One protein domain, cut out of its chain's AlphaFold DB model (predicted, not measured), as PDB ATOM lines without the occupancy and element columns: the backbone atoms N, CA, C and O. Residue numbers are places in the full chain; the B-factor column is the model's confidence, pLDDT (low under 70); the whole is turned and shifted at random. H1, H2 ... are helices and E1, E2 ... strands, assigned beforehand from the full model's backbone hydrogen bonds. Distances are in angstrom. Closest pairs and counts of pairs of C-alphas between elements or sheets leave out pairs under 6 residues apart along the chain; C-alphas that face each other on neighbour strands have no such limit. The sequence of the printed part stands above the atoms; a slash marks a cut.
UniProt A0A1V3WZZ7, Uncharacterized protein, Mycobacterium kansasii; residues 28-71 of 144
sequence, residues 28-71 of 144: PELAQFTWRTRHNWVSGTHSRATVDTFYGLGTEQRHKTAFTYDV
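This is residues 28 to 71 of the 144 residues of an uncharacterized protein of Mycobacterium kansasii (UniProt A0A1V3WZZ7). This is a long, narrow, twisted sheet of three strands, in which the long strands E2 and E3 run side by side as a hairpin and both bend partway along, like a V. The shorter E1 lies beside the first part of E2, and the link before it, residues 32 to 37, leads from the far end of the sheet, where the small helix H1 only grazes it. The printed part has 44 residues, in the order H1, E1, E2, E3; the sheet order is E1, E2, E3, antiparallel throughout, and the class is mostly strand. The whole is loose, with a radius of gyration of the C-alphas of 13.2 A and spans of 43 by 19 by 10 A, only just a rod.

H1, residues 28 to 31, is only just on the sheet, with 5 pairs of C-alphas within 10 A, and only grazes it with residues 29 to 31. H1 is too short for an O i to N i+4 pair; its one O i to N i+3 pair is within range. The closest C-alphas of H1 and E2, residues 46 to 56, are those of Leu 30 and Gly 56, 6.7 A apart. Residues 34 to 35 pair antiparallel with residues 54 to 55 of E2. E1, residues 38 to 43, and E2 form an antiparallel hairpin at 174 degrees, with N 40 and O 48 at 2.9 A. E2 and E3, residues 59 to 71, form another at 165 degrees, with N 49 and O 69 at 2.8 A and N 61 and O 54 at 2.8 A. E2 bends by 52 degrees at residue 52, and E3 by 79 degrees at residue 64.

H1 begins at C-alpha 28, (-33.015, 26.979, 28.861). E1 is 15.9 A long, E2 29.9 A and E3 29.0 A. E3 ends at C-alpha 71, (-28.665, -4.726, 42.661).

The C-alphas farthest apart, of Pro 28 and Gly 44, are 42.9 A apart. The printed part has no cut. No link is long. No printed residue is under 70 in pLDDT.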
ATOM      1  N   PRO A  28     -34.085  27.922  28.531       91.12
ATOM      2  CA  PRO A  28     -33.015  26.979  28.861       91.12
ATOM      3  C   PRO A  28     -33.025  26.501  30.317       91.12
ATOM      4  O   PRO A  28     -32.564  25.400  30.614       91.12
ATOM      5  N   GLU A  29     -33.575  27.287  31.241       91.38
ATOM      6  CA  GLU A  29     -33.752  26.900  32.639       91.38
ATOM      7  C   GLU A  29     -34.659  25.671  32.812       91.38
ATOM      8  O   GLU A  29     -34.454  24.883  33.737       91.38
ATOM      9  N   LEU A  30     -35.604  25.440  31.890       91.12
ATOM     10  CA  LEU A  30     -36.453  24.244  31.887       91.12
ATOM     11  C   LEU A  30     -35.679  22.976  31.495       91.12
ATOM     12  O   LEU A  30     -36.157  21.868  31.745       91.12
ATOM     13  N   ALA A  31     -34.483  23.125  30.911       91.19
ATOM     14  CA  ALA A  31     -33.616  22.020  30.510       91.19
ATOM     15  C   ALA A  31     -32.754  21.480  31.664       91.19
ATOM     16  O   ALA A  31     -31.945  20.574  31.458       91.19
ATOM     17  N   GLN A  32     -32.906  22.011  32.881       93.62
ATOM     18  CA  GLN A  32     -32.234  21.477  34.061       93.62
ATOM     19  C   GLN A  32     -32.988  20.259  34.591       93.62
ATOM     20  O   GLN A  32     -34.115  20.369  35.074       93.62
ATOM     21  N   PHE A  33     -32.339  19.098  34.531       95.62
ATOM     22  CA  PHE A  33     -32.877  17.850  35.058       95.62
ATOM     23  C   PHE A  33     -31.993  17.314  36.180       95.62
ATOM     24  O   PHE A  33     -30.769  17.299  36.073       95.62
ATOM     25  N   THR A  34     -32.622  16.825  37.247       97.06
ATOM     26  CA  THR A  34     -31.966  16.016  38.280       97.06
ATOM     27  C   THR A  34     -32.688  14.683  38.375       97.06
ATOM     28  O   THR A  34     -33.756  14.578  38.981       97.06
ATOM     29  N   TRP A  35     -32.087  13.661  37.777       96.50
ATOM     30  CA  TRP A  35     -32.535  12.275  37.890       96.50
ATOM     31  C   TRP A  35     -32.076  11.691  39.221       96.50
ATOM     32  O   TRP A  35     -30.966  11.977  39.675       96.50
ATOM     33  N   ARG A  36     -32.921  10.888  39.870       96.31
ATOM     34  CA  ARG A  36     -32.622  10.347  41.200       96.31
ATOM     35  C   ARG A  36     -33.032   8.893  41.303       96.31
ATOM     36  O   ARG A  36     -34.063   8.480  40.782       96.31
ATOM     37  N   THR A  37     -32.236   8.145  42.052       96.44
ATOM     38  CA  THR A  37     -32.570   6.799  42.513       96.44
ATOM     39  C   THR A  37     -32.285   6.736  44.010       96.44
ATOM     40  O   THR A  37     -31.351   7.382  44.491       96.44
ATOM     41  N   ARG A  38     -33.116   6.020  44.768       96.62
ATOM     42  CA  ARG A  38     -32.902   5.774  46.202       96.62
ATOM     43  C   ARG A  38     -32.495   4.328  46.387       96.62
ATOM     44  O   ARG A  38     -33.154   3.462  45.831       96.62
ATOM     45  N   HIS A  39     -31.458   4.078  47.171       96.56
ATOM     46  CA  HIS A  39     -30.969   2.729  47.439       96.56
ATOM     47  C   HIS A  39     -31.110   2.430  48.919       96.56
ATOM     48  O   HIS A  39     -30.642   3.203  49.752       96.56
ATOM     49  N   ASN A  40     -31.749   1.309  49.228       97.31
ATOM     50  CA  ASN A  40     -31.795   0.758  50.571       97.31
ATOM     51  C   ASN A  40     -30.915  -0.486  50.593       97.31
ATOM     52  O   ASN A  40     -31.136  -1.416  49.816       97.31
ATOM     53  N   TRP A  41     -29.913  -0.497  51.464       97.88
ATOM     54  CA  TRP A  41     -29.137  -1.705  51.716       97.88
ATOM     55  C   TRP A  41     -30.041  -2.791  52.310       97.88
ATOM     56  O   TRP A  41     -30.898  -2.489  53.144       97.88
ATOM     57  N   VAL A  42     -29.863  -4.032  51.853       97.44
ATOM     58  CA  VAL A  42     -30.611  -5.196  52.346       97.44
ATOM     59  C   VAL A  42     -29.684  -6.063  53.195       97.44
ATOM     60  O   VAL A  42     -29.903  -6.204  54.396       97.44
ATOM     61  N   SER A  43     -28.621  -6.591  52.587       96.00
ATOM     62  CA  SER A  43     -27.586  -7.397  53.245       96.00
ATOM     63  C   SER A  43     -26.391  -7.582  52.311       96.00
ATOM     64  O   SER A  43     -26.566  -7.566  51.099       96.00
ATOM     65  N   GLY A  44     -25.177  -7.790  52.831       94.19
ATOM     66  CA  GLY A  44     -24.002  -8.054  51.983       94.19
ATOM     67  C   GLY A  44     -23.813  -6.995  50.886       94.19
ATOM     68  O   GLY A  44     -23.890  -5.797  51.171       94.19
ATOM     69  N   THR A  45     -23.603  -7.436  49.641       95.06
ATOM     70  CA  THR A  45     -23.563  -6.577  48.439       95.06
ATOM     71  C   THR A  45     -24.940  -6.261  47.848       95.06
ATOM     72  O   THR A  45     -25.023  -5.479  46.900       95.06
ATOM     73  N   HIS A  46     -26.014  -6.821  48.409       97.75
ATOM     74  CA  HIS A  46     -27.378  -6.649  47.926       97.75
ATOM     75  C   HIS A  46     -28.004  -5.347  48.438       97.75
ATOM     76  O   HIS A  46     -28.029  -5.029  49.635       97.75
ATOM     77  N   SER A  47     -28.558  -4.585  47.500       97.94
ATOM     78  CA  SER A  47     -29.361  -3.397  47.768       97.94
ATOM     79  C   SER A  47     -30.580  -3.339  46.853       97.94
ATOM     80  O   SER A  47     -30.595  -3.907  45.760       97.94
ATOM     81  N   ARG A  48     -31.608  -2.618  47.304       98.44
ATOM     82  CA  ARG A  48     -32.819  -2.350  46.534       98.44
ATOM     83  C   ARG A  48     -32.879  -0.887  46.128       98.44
ATOM     84  O   ARG A  48     -33.022  -0.004  46.977       98.44
ATOM     85  N   ALA A  49     -32.822  -0.645  44.824       98.12
ATOM     86  CA  ALA A  49     -33.004   0.664  44.228       98.12
ATOM     87  C   ALA A  49     -34.492   0.961  43.994       98.12
ATOM     88  O   ALA A  49     -35.279   0.068  43.684       98.12
ATOM     89  N   THR A  50     -34.889   2.224  44.106       98.44
ATOM     90  CA  THR A  50     -36.222   2.722  43.749       98.44
ATOM     91  C   THR A  50     -36.108   4.015  42.947       98.44
ATOM     92  O   THR A  50     -35.400   4.945  43.346       98.44
ATOM     93  N   VAL A  51     -36.840   4.080  41.836       98.19
ATOM     94  CA  VAL A  51     -36.990   5.257  40.971       98.19
ATOM     95  C   VAL A  51     -38.448   5.701  41.022       98.19
ATOM     96  O   VAL A  51     -39.336   4.941  40.650       98.19
ATOM     97  N   ASP A  52     -38.698   6.916  41.509       98.12
ATOM     98  CA  ASP A  52     -40.055   7.455  41.721       98.12
ATOM     99  C   ASP A  52     -40.160   8.913  41.256       98.12
ATOM    100  O   ASP A  52     -41.083   9.269  40.525       98.12
ATOM    101  N   THR A  53     -39.185   9.752  41.618       97.88
ATOM    102  CA  THR A  53     -39.203  11.185  41.304       97.88
ATOM    103  C   THR A  53     -37.933  11.665  40.616       97.88
ATOM    104  O   THR A  53     -36.849  11.103  40.786       97.88
ATOM    105  N   PHE A  54     -38.066  12.758  39.871       97.62
ATOM    106  CA  PHE A  54     -36.966  13.513  39.279       97.62
ATOM    107  C   PHE A  54     -37.350  14.994  39.223       97.62
ATOM    108  O   PHE A  54     -38.528  15.324  39.181       97.62
ATOM    109  N   TYR A  55     -36.374  15.893  39.207       97.31
ATOM    110  CA  TYR A  55     -36.633  17.300  38.894       97.31
ATOM    111  C   TYR A  55     -36.431  17.526  37.400       97.31
ATOM    112  O   TYR A  55     -35.459  17.018  36.835       97.31
ATOM    113  N   GLY A  56     -37.324  18.281  36.770       94.50
ATOM    114  CA  GLY A  56     -37.240  18.618  35.354       94.50
ATOM    115  C   GLY A  56     -38.389  19.513  34.919       94.50
ATOM    116  O   GLY A  56     -39.451  19.522  35.546       94.50
ATOM    117  N   LEU A  57     -38.190  20.267  33.834       92.38
ATOM    118  CA  LEU A  57     -39.194  21.211  33.326       92.38
ATOM    119  C   LEU A  57     -39.627  22.234  34.396       92.38
ATOM    120  O   LEU A  57     -40.796  22.598  34.490       92.38
ATOM    121  N   GLY A  58     -38.676  22.667  35.232       92.50
ATOM    122  CA  GLY A  58     -38.884  23.686  36.266       92.50
ATOM    123  C   GLY A  58     -39.624  23.227  37.528       92.50
ATOM    124  O   GLY A  58     -39.957  24.067  38.358       92.50
ATOM    125  N   THR A  59     -39.907  21.930  37.697       95.94
ATOM    126  CA  THR A  59     -40.624  21.422  38.879       95.94
ATOM    127  C   THR A  59     -40.247  19.976  39.228       95.94
ATOM    128  O   THR A  59     -39.575  19.283  38.460       95.94
ATOM    129  N   GLU A  60     -40.674  19.510  40.403       97.50
ATOM    130  CA  GLU A  60     -40.612  18.094  40.770       97.50
ATOM    131  C   GLU A  60     -41.625  17.286  39.955       97.50
ATOM    132  O   GLU A  60     -42.808  17.615  39.868       97.50
ATOM    133  N   GLN A  61     -41.142  16.192  39.383       97.62
ATOM    134  CA  GLN A  61     -41.893  15.249  38.576       97.62
ATOM    135  C   GLN A  61     -41.929  13.896  39.284       97.62
ATOM    136  O   GLN A  61     -41.002  13.513  40.004       97.62
ATOM    137  N   ARG A  62     -42.997  13.138  39.041       97.69
ATOM    138  CA  ARG A  62     -43.178  11.783  39.565       97.69
ATOM    139  C   ARG A  62     -43.606  10.843  38.444       97.69
ATOM    140  O   ARG A  62     -44.453  11.191  37.621       97.69
ATOM    141  N   HIS A  63     -43.025   9.648  38.412       96.94
ATOM    142  CA  HIS A  63     -43.441   8.601  37.484       96.94
ATOM    143  C   HIS A  63     -44.857   8.107  37.811       96.94
ATOM    144  O   HIS A  63     -45.293   8.124  38.958       96.94
ATOM    145  N   LYS A  64     -45.579   7.597  36.805       97.56
ATOM    146  CA  LYS A  64     -46.901   6.971  37.016       97.56
ATOM    147  C   LYS A  64     -46.837   5.764  37.963       97.56
ATOM    148  O   LYS A  64     -47.827   5.424  38.602       97.56
ATOM    149  N   THR A  65     -45.684   5.108  38.027       97.44
ATOM    150  CA  THR A  65     -45.407   3.962  38.894       97.44
ATOM    151  C   THR A  65     -43.949   4.038  39.331       97.44
ATOM    152  O   THR A  65     -43.099   4.439  38.537       97.44
ATOM    153  N   ALA A  66     -43.665   3.664  40.579       97.25
ATOM    154  CA  ALA A  66     -42.297   3.538  41.059       97.25
ATOM    155  C   ALA A  66     -41.663   2.246  40.523       97.25
ATOM    156  O   ALA A  66     -42.293   1.188  40.544       97.25
ATOM    157  N   PHE A  67     -40.415   2.324  40.072       98.12
ATOM    158  CA  PHE A  67     -39.662   1.171  39.586       98.12
ATOM    159  C   PHE A  67     -38.666   0.718  40.643       98.12
ATOM    160  O   PHE A  67     -37.924   1.538  41.184       98.12
ATOM    161  N   THR A  68     -38.638  -0.581  40.926       98.06
ATOM    162  CA  THR A  68     -37.735  -1.182  41.909       98.06
ATOM    163  C   THR A  68     -36.790  -2.164  41.247       98.06
ATOM    164  O   THR A  68     -37.218  -2.954  40.408       98.06
ATOM    165  N   TYR A  69     -35.529  -2.138  41.665       98.06
ATOM    166  CA  TYR A  69     -34.471  -2.968  41.102       98.06
ATOM    167  C   TYR A  69     -33.634  -3.556  42.230       98.06
ATOM    168  O   TYR A  69     -33.189  -2.816  43.109       98.06
ATOM    169  N   ASP A  70     -33.411  -4.863  42.203       98.31
ATOM    170  CA  ASP A  70     -32.395  -5.486  43.041       98.31
ATOM    171  C   ASP A  70     -31.038  -5.360  42.336       98.31
ATOM    172  O   ASP A  70     -30.910  -5.585  41.125       98.31
ATOM    173  N   VAL A  71     -30.044  -4.921  43.102       98.00
ATOM    174  CA  VAL A  71     -28.665  -4.726  42.661       98.00
ATOM    175  C   VAL A  71     -27.795  -5.574  43.568       98.00
ATOM    176  O   VAL A  71     -27.798  -5.369  44.784       98.00
TER     177      VAL A  71